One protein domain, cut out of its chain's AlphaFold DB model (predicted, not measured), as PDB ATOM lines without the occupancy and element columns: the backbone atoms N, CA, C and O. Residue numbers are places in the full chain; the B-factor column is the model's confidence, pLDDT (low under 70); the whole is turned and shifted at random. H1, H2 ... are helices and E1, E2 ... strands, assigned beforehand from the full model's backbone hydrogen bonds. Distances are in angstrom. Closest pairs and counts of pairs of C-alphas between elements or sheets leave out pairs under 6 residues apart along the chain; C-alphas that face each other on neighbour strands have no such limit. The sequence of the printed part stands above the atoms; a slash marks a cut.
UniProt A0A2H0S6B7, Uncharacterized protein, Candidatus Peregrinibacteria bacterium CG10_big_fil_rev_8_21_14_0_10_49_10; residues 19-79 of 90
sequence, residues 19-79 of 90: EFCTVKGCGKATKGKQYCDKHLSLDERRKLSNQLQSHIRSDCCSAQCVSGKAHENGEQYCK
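This is residues 19 to 79 of the 90 residues of an uncharacterized protein of Candidatus Peregrinibacteria bacterium CG10_big_fil_rev_8_21_14_0_10_49_10 (UniProt A0A2H0S6B7). This domain has little regular structure: a looped stretch, residues 19 to 41, makes one end, two one-turn helices, H1 and H2, follow towards the other, and the chain folds back into a small two-stranded hairpin, E1 and E2. Residues 47 to 52, of which 50 to 52 belong to H2, stick out. The 61 printed residues, mixed in class with 16 in named elements, are compact, with a radius of gyration of the C-alphas of 11.5 A and spans of 32 by 23 by 21 A.

H1, residues 42 to 46, and H2, residues 50 to 54, are close but not clearly touching; their closest C-alphas, of Arg 45 and Gln 53, are 6.9 A apart. In both helices every O i to N i+4 pair is within hydrogen-bond range. H2 and E1, residues 65 to 67, are near each other, with 5 pairs of C-alphas within 10 A. E1 and E2, residues 76 to 78, form an antiparallel hairpin at 154 degrees, with N 66 and O 77 2.9 A apart, within hydrogen-bond range.

H1 begins at C-alpha 42, (-25.459, -26.150, -11.199), and E2, 7.2 A long, ends at C-alpha 78, (-24.839, -36.556, -1.202). H1 spans 6.1 A, H2 6.3 A and E1 6.8 A.

The C-alphas farthest apart, of Glu 19 and Gln 51, are 31.8 A apart. The printed part has no cut and no long link between named elements; residue 70 has a pLDDT under 70.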
ATOM      1  N   GLU A  19     -12.619 -17.488  -7.871       86.31
ATOM      2  CA  GLU A  19     -11.301 -18.046  -8.207       86.31
ATOM      3  C   GLU A  19     -11.171 -19.500  -7.735       86.31
ATOM      4  O   GLU A  19     -10.609 -20.343  -8.442       86.31
ATOM      5  N   PHE A  20     -11.764 -19.803  -6.577       87.81
ATOM      6  CA  PHE A  20     -11.710 -21.100  -5.912       87.81
ATOM      7  C   PHE A  20     -13.102 -21.687  -5.690       87.81
ATOM      8  O   PHE A  20     -14.112 -20.986  -5.649       87.81
ATOM      9  N   CYS A  21     -13.143 -23.010  -5.555       85.75
ATOM     10  CA  CYS A  21     -14.369 -23.761  -5.366       85.75
ATOM     11  C   CYS A  21     -14.977 -23.413  -4.015       85.75
ATOM     12  O   CYS A  21     -14.322 -23.569  -2.988       85.75
ATOM     13  N   THR A  22     -16.248 -23.013  -4.023       82.75
ATOM     14  CA  THR A  22     -16.974 -22.640  -2.802       82.75
ATOM     15  C   THR A  22     -17.363 -23.840  -1.934       82.75
ATOM     16  O   THR A  22     -17.851 -23.662  -0.821       82.75
ATOM     17  N   VAL A  23     -17.122 -25.073  -2.399       78.19
ATOM     18  CA  VAL A  23     -17.272 -26.271  -1.567       78.19
ATOM     19  C   VAL A  23     -16.266 -26.225  -0.422       78.19
ATOM     20  O   VAL A  23     -15.053 -26.158  -0.642       78.19
ATOM     21  N   LYS A  24     -16.783 -26.313   0.807       78.00
ATOM     22  CA  LYS A  24     -15.995 -26.341   2.039       78.00
ATOM     23  C   LYS A  24     -14.897 -27.410   1.949       78.00
ATOM     24  O   LYS A  24     -15.172 -28.565   1.649       78.00
ATOM     25  N   GLY A  25     -13.646 -27.006   2.172       78.06
ATOM     26  CA  GLY A  25     -12.484 -27.903   2.137       78.06
ATOM     27  C   GLY A  25     -11.977 -28.298   0.741       78.06
ATOM     28  O   GLY A  25     -11.022 -29.062   0.655       78.06
ATOM     29  N   CYS A  26     -12.561 -27.795  -0.358       83.94
ATOM     30  CA  CYS A  26     -12.093 -28.141  -1.704       83.94
ATOM     31  C   CYS A  26     -10.880 -27.316  -2.157       83.94
ATOM     32  O   CYS A  26      -9.896 -27.889  -2.617       83.94
ATOM     33  N   GLY A  27     -10.972 -25.981  -2.116       83.88
ATOM     34  CA  GLY A  27      -9.880 -25.067  -2.492       83.88
ATOM     35  C   GLY A  27      -9.401 -25.139  -3.953       83.88
ATOM     36  O   GLY A  27      -8.451 -24.459  -4.322       83.88
ATOM     37  N   LYS A  28     -10.029 -25.952  -4.814       87.19
ATOM     38  CA  LYS A  28      -9.615 -26.107  -6.218       87.19
ATOM     39  C   LYS A  28     -10.017 -24.901  -7.061       87.19
ATOM     40  O   LYS A  28     -11.121 -24.389  -6.901       87.19
ATOM     41  N   ALA A  29      -9.165 -24.517  -8.010       87.88
ATOM     42  CA  ALA A  29      -9.458 -23.444  -8.956       87.88
ATOM     43  C   ALA A  29     -10.698 -23.755  -9.815       87.88
ATOM     44  O   ALA A  29     -10.914 -24.899 -10.227       87.88
ATOM     45  N   THR A  30     -11.503 -22.735 -10.112       85.06
ATOM     46  CA  THR A  30     -12.793 -22.903 -10.812       85.06
ATOM     47  C   THR A  30     -12.872 -22.222 -12.171       85.06
ATOM     48  O   THR A  30     -13.922 -22.237 -12.813       85.06
ATOM     49  N   LYS A  31     -11.775 -21.609 -12.634       83.31
ATOM     50  CA  LYS A  31     -11.718 -20.873 -13.911       83.31
ATOM     51  C   LYS A  31     -12.853 -19.834 -14.057       83.31
ATOM     52  O   LYS A  31     -13.270 -19.544 -15.172       83.31
ATOM     53  N   GLY A  32     -13.348 -19.271 -12.947       79.69
ATOM     54  CA  GLY A  32     -14.447 -18.298 -12.931       79.69
ATOM     55  C   GLY A  32     -15.844 -18.871 -12.667       79.69
ATOM     56  O   GLY A  32     -16.793 -18.096 -12.563       79.69
ATOM     57  N   LYS A  33     -15.991 -20.195 -12.529       80.12
ATOM     58  CA  LYS A  33     -17.242 -20.851 -12.112       80.12
ATOM     59  C   LYS A  33     -17.362 -20.891 -10.590       80.12
ATOM     60  O   LYS A  33     -16.370 -20.812  -9.886       80.12
ATOM     61  N   GLN A  34     -18.562 -21.096 -10.060       80.94
ATOM     62  CA  GLN A  34     -18.752 -21.254  -8.612       80.94
ATOM     63  C   GLN A  34     -18.091 -22.531  -8.046       80.94
ATOM     64  O   GLN A  34     -17.608 -22.553  -6.914       80.94
ATOM     65  N   TYR A  35     -18.016 -23.595  -8.853       84.25
ATOM     66  CA  TYR A  35     -17.493 -24.900  -8.450       84.25
ATOM     67  C   TYR A  35     -16.400 -25.410  -9.410       84.25
ATOM     68  O   TYR A  35     -16.326 -24.974 -10.561       84.25
ATOM     69  N   CYS A  36     -15.509 -26.289  -8.927       84.69
ATOM     70  CA  CYS A  36     -14.396 -26.839  -9.719       84.69
ATOM     71  C   CYS A  36     -14.865 -27.951 -10.665       84.69
ATOM     72  O   CYS A  36     -15.953 -28.477 -10.515       84.69
ATOM     73  N   ASP A  37     -14.031 -28.410 -11.598       78.88
ATOM     74  CA  ASP A  37     -14.458 -29.422 -12.581       78.88
ATOM     75  C   ASP A  37     -14.919 -30.768 -11.970       78.88
ATOM     76  O   ASP A  37     -15.620 -31.529 -12.648       78.88
ATOM     77  N   LYS A  38     -14.551 -31.045 -10.706       78.06
ATOM     78  CA  LYS A  38     -15.004 -32.208  -9.919       78.06
ATOM     79  C   LYS A  38     -16.368 -31.978  -9.246       78.06
ATOM     80  O   LYS A  38     -17.179 -32.896  -9.173       78.06
ATOM     81  N   HIS A  39     -16.613 -30.762  -8.762       79.75
ATOM     82  CA  HIS A  39     -17.885 -30.345  -8.177       79.75
ATOM     83  C   HIS A  39     -18.694 -29.646  -9.260       79.75
ATOM     84  O   HIS A  39     -18.449 -28.496  -9.596       79.75
ATOM     85  N   LEU A  40     -19.617 -30.349  -9.894       72.12
ATOM     86  CA  LEU A  40     -20.219 -29.819 -11.104       72.12
ATOM     87  C   LEU A  40     -21.065 -28.559 -10.855       72.12
ATOM     88  O   LEU A  40     -21.923 -28.510  -9.975       72.12
ATOM     89  N   SER A  41     -20.848 -27.535 -11.686       76.06
ATOM     90  CA  SER A  41     -21.642 -26.305 -11.675       76.06
ATOM     91  C   SER A  41     -23.122 -26.592 -11.880       76.06
ATOM     92  O   SER A  41     -23.474 -27.302 -12.816       76.06
ATOM     93  N   LEU A  42     -24.001 -26.005 -11.061       76.31
ATOM     94  CA  LEU A  42     -25.459 -26.150 -11.199       76.31
ATOM     95  C   LEU A  42     -25.941 -25.928 -12.641       76.31
ATOM     96  O   LEU A  42     -26.853 -26.617 -13.083       76.31
ATOM     97  N   ASP A  43     -25.290 -25.040 -13.392       78.44
ATOM     98  CA  ASP A  43     -25.563 -24.810 -14.813       78.44
ATOM     99  C   ASP A  43     -25.399 -26.057 -15.685       78.44
ATOM    100  O   ASP A  43     -26.247 -26.335 -16.523       78.44
ATOM    101  N   GLU A  44     -24.352 -26.856 -15.471       79.75
ATOM    102  CA  GLU A  44     -24.143 -28.091 -16.235       79.75
ATOM    103  C   GLU A  44     -25.182 -29.146 -15.850       79.75
ATOM    104  O   GLU A  44     -25.675 -29.869 -16.708       79.75
ATOM    105  N   ARG A  45     -25.590 -29.186 -14.575       80.31
ATOM    106  CA  ARG A  45     -26.666 -30.074 -14.121       80.31
ATOM    107  C   ARG A  45     -27.996 -29.701 -14.766       80.31
ATOM    108  O   ARG A  45     -28.723 -30.590 -15.193       80.31
ATOM    109  N   ARG A  46     -28.288 -28.402 -14.867       83.56
ATOM    110  CA  ARG A  46     -29.503 -27.866 -15.501       83.56
ATOM    111  C   ARG A  46     -29.567 -28.145 -17.005       83.56
ATOM    112  O   ARG A  46     -30.667 -28.186 -17.541       83.56
ATOM    113  N   LYS A  47     -28.427 -28.361 -17.673       87.38
ATOM    114  CA  LYS A  47     -28.378 -28.769 -19.090       87.38
ATOM    115  C   LYS A  47     -28.789 -30.228 -19.317       87.38
ATOM    116  O   LYS A  47     -29.118 -30.589 -20.442       87.38
ATOM    117  N   LEU A  48     -28.756 -31.076 -18.287       85.06
ATOM    118  CA  LEU A  48     -29.147 -32.483 -18.397       85.06
ATOM    119  C   LEU A  48     -30.673 -32.638 -18.373       85.06
ATOM    120  O   LEU A  48     -31.368 -31.894 -17.681       85.06
ATOM    121  N   SER A  49     -31.196 -33.657 -19.061       89.38
ATOM    122  CA  SER A  49     -32.617 -34.018 -18.977       89.38
ATOM    123  C   SER A  49     -32.997 -34.471 -17.562       89.38
ATOM    124  O   SER A  49     -32.159 -34.987 -16.825       89.38
ATOM    125  N   ASN A  50     -34.274 -34.347 -17.184       86.12
ATOM    126  CA  ASN A  50     -34.755 -34.790 -15.866       86.12
ATOM    127  C   ASN A  50     -34.431 -36.266 -15.582       86.12
ATOM    128  O   ASN A  50     -34.069 -36.616 -14.457       86.12
ATOM    129  N   GLN A  51     -34.499 -37.121 -16.609       88.00
ATOM    130  CA  GLN A  51     -34.126 -38.528 -16.495       88.00
ATOM    131  C   GLN A  51     -32.646 -38.657 -16.122       88.00
ATOM    132  O   GLN A  51     -32.335 -39.211 -15.069       88.00
ATOM    133  N   LEU A  52     -31.737 -38.054 -16.898       85.81
ATOM    134  CA  LEU A  52     -30.300 -38.059 -16.598       85.81
ATOM    135  C   LEU A  52     -30.000 -37.451 -15.225       85.81
ATOM    136  O   LEU A  52     -29.184 -37.996 -14.483       85.81
ATOM    137  N   GLN A  53     -30.704 -36.382 -14.842       84.50
ATOM    138  CA  GLN A  53     -30.523 -35.754 -13.538       84.50
ATOM    139  C   GLN A  53     -30.868 -36.693 -12.369       84.50
ATOM    140  O   GLN A  53     -30.217 -36.665 -11.322       84.50
ATOM    141  N   SER A  54     -31.879 -37.548 -12.530       84.69
ATOM    142  CA  SER A  54     -32.276 -38.514 -11.498       84.69
ATOM    143  C   SER A  54     -31.258 -39.648 -11.307       84.69
ATOM    144  O   SER A  54     -31.134 -40.190 -10.205       84.69
ATOM    145  N   HIS A  55     -30.473 -39.957 -12.345       86.31
ATOM    146  CA  HIS A  55     -29.441 -40.995 -12.318       86.31
ATOM    147  C   HIS A  55     -28.114 -40.534 -11.704       86.31
ATOM    148  O   HIS A  55     -27.225 -41.357 -11.497       86.31
ATOM    149  N   ILE A  56     -27.970 -39.252 -11.357       84.62
ATOM    150  CA  ILE A  56     -26.717 -38.705 -10.836       84.62
ATOM    151  C   ILE A  56     -26.318 -39.346  -9.496       84.62
ATOM    152  O   ILE A  56     -26.869 -39.065  -8.423       84.62
ATOM    153  N   ARG A  57     -25.271 -40.165  -9.619       86.69
ATOM    154  CA  ARG A  57     -24.343 -40.738  -8.637       86.69
ATOM    155  C   ARG A  57     -23.484 -39.751  -7.853       86.69
ATOM    156  O   ARG A  57     -22.636 -39.135  -8.488       86.69
ATOM    157  N   SER A  58     -23.579 -39.651  -6.526       86.19
ATOM    158  CA  SER A  58     -22.423 -39.174  -5.749       86.19
ATOM    159  C   SER A  58     -21.232 -40.129  -5.920       86.19
ATOM    160  O   SER A  58     -21.392 -41.345  -5.984       86.19
ATOM    161  N   ASP A  59     -20.031 -39.583  -5.999       84.38
ATOM    162  CA  ASP A  59     -18.766 -40.304  -6.124       84.38
ATOM    163  C   ASP A  59     -18.374 -40.974  -4.801       84.38
ATOM    164  O   ASP A  59     -17.811 -42.063  -4.803       84.38
ATOM    165  N   CYS A  60     -18.753 -40.375  -3.667       85.06
ATOM    166  CA  CYS A  60     -18.388 -40.860  -2.336       85.06
ATOM    167  C   CYS A  60     -19.033 -42.206  -1.965       85.06
ATOM    168  O   CYS A  60     -18.365 -43.055  -1.387       85.06
ATOM    169  N   CYS A  61     -20.318 -42.418  -2.271       88.06
ATOM    170  CA  CYS A  61     -21.031 -43.645  -1.883       88.06
ATOM    171  C   CYS A  61     -22.079 -44.117  -2.900       88.06
ATOM    172  O   CYS A  61     -22.894 -44.983  -2.600       88.06
ATOM    173  N   SER A  62     -22.098 -43.554  -4.114       88.19
ATOM    174  CA  SER A  62     -23.073 -43.888  -5.169       88.19
ATOM    175  C   SER A  62     -24.549 -43.645  -4.797       88.19
ATOM    176  O   SER A  62     -25.467 -44.020  -5.539       88.19
ATOM    177  N   ALA A  63     -24.805 -42.949  -3.686       89.62
ATOM    178  CA  ALA A  63     -26.132 -42.467  -3.330       89.62
ATOM    179  C   ALA A  63     -26.537 -41.280  -4.209       89.62
ATOM    180  O   ALA A  63     -25.692 -40.607  -4.806       89.62
ATOM    181  N   GLN A  64     -27.842 -41.014  -4.271       87.62
ATOM    182  CA  GLN A  64     -28.393 -39.917  -5.059       87.62
ATOM    183  C   GLN A  64     -27.782 -38.574  -4.638       87.62
ATOM    184  O   GLN A  64     -27.754 -38.223  -3.455       87.62
ATOM    185  N   CYS A  65     -27.308 -37.823  -5.627       86.44
ATOM    186  CA  CYS A  65     -26.852 -36.456  -5.439       86.44
ATOM    187  C   CYS A  65     -28.060 -35.514  -5.467       86.44
ATOM    188  O   CYS A  65     -28.778 -35.466  -6.468       86.44
ATOM    189  N   VAL A  66     -28.292 -34.746  -4.408       84.38
ATOM    190  CA  VAL A  66     -29.373 -33.751  -4.345       84.38
ATOM    191  C   VAL A  66     -28.836 -32.404  -4.827       84.38
ATOM    192  O   VAL A  66     -27.668 -32.092  -4.605       84.38
ATOM    193  N   SER A  67     -29.664 -31.620  -5.518       80.44
ATOM    194  CA  SER A  67     -29.392 -30.211  -5.825       80.44
ATOM    195  C   SER A  67     -30.590 -29.355  -5.450       80.44
ATOM    196  O   SER A  67     -31.720 -29.754  -5.730       80.44
ATOM    197  N   GLY A  68     -30.359 -28.175  -4.885       74.94
ATOM    198  CA  GLY A  68     -31.437 -27.271  -4.497       74.94
ATOM    199  C   GLY A  68     -30.931 -25.941  -3.958       74.94
ATOM    200  O   GLY A  68     -29.815 -25.522  -4.255       74.94
ATOM    201  N   LYS A  69     -31.779 -25.271  -3.172       71.94
ATOM    202  CA  LYS A  69     -31.386 -24.067  -2.432       71.94
ATOM    203  C   LYS A  69     -30.251 -24.399  -1.460       71.94
ATOM    204  O   LYS A  69     -30.177 -25.521  -0.960       71.94
ATOM    205  N   ALA A  70     -29.403 -23.411  -1.183       67.31
ATOM    206  CA  ALA A  70     -28.333 -23.543  -0.206       67.31
ATOM    207  C   ALA A  70     -28.892 -24.000   1.154       67.31
ATOM    208  O   ALA A  70     -29.813 -23.387   1.693       67.31
ATOM    209  N   HIS A  71     -28.330 -25.087   1.677       70.62
ATOM    210  CA  HIS A  71     -28.596 -25.622   3.011       70.62
ATOM    211  C   HIS A  71     -27.271 -25.757   3.775       70.62
ATOM    212  O   HIS A  71     -26.209 -25.463   3.227       70.62
ATOM    213  N   GLU A  72     -27.313 -26.262   5.010       76.69
ATOM    214  CA  GLU A  72     -26.123 -26.531   5.839       76.69
ATOM    215  C   GLU A  72     -25.040 -27.365   5.112       76.69
ATOM    216  O   GLU A  72     -23.849 -27.166   5.328       76.69
ATOM    217  N   ASN A  73     -25.459 -28.237   4.185       70.50
ATOM    218  CA  ASN A  73     -24.610 -29.152   3.414       70.50
ATOM    219  C   ASN A  73     -24.194 -28.589   2.036       70.50
ATOM    220  O   ASN A  73     -23.586 -29.289   1.226       70.50
ATOM    221  N   GLY A  74     -24.545 -27.333   1.742       74.00
ATOM    222  CA  GLY A  74     -24.363 -26.691   0.440       74.00
ATOM    223  C   GLY A  74     -25.534 -26.901  -0.530       74.00
ATOM    224  O   GLY A  74     -26.523 -27.564  -0.226       74.00
ATOM    225  N   GLU A  75     -25.438 -26.303  -1.721       79.38
ATOM    226  CA  GLU A  75     -26.478 -26.387  -2.768       79.38
ATOM    227  C   GLU A  75     -26.506 -27.744  -3.490       79.38
ATOM    228  O   GLU A  75     -27.489 -28.076  -4.158       79.38
ATOM    229  N   GLN A  76     -25.424 -28.521  -3.385       81.88
ATOM    230  CA  GLN A  76     -25.316 -29.875  -3.918       81.88
ATOM    231  C   GLN A  76     -24.636 -30.793  -2.909       81.88
ATOM    232  O   GLN A  76     -23.473 -30.586  -2.561       81.88
ATOM    233  N   TYR A  77     -25.328 -31.851  -2.496       85.62
ATOM    234  CA  TYR A  77     -24.825 -32.767  -1.476       85.62
ATOM    235  C   TYR A  77     -25.258 -34.211  -1.732       85.62
ATOM    236  O   TYR A  77     -26.244 -34.496  -2.419       85.62
ATOM    237  N   CYS A  78     -24.482 -35.148  -1.202       88.12
ATOM    238  CA  CYS A  78     -24.839 -36.556  -1.202       88.12
ATOM    239  C   CYS A  78     -25.978 -36.799  -0.204       88.12
ATOM    240  O   CYS A  78     -25.837 -36.490   0.976       88.12
ATOM    241  N   LYS A  79     -27.087 -37.419  -0.633       87.06
ATOM    242  CA  LYS A  79     -28.233 -37.696   0.256       87.06
ATOM    243  C   LYS A  79     -27.866 -38.560   1.470       87.06
ATOM    244  O   LYS A  79     -28.482 -38.417   2.520       87.06
TER     245      LYS A  79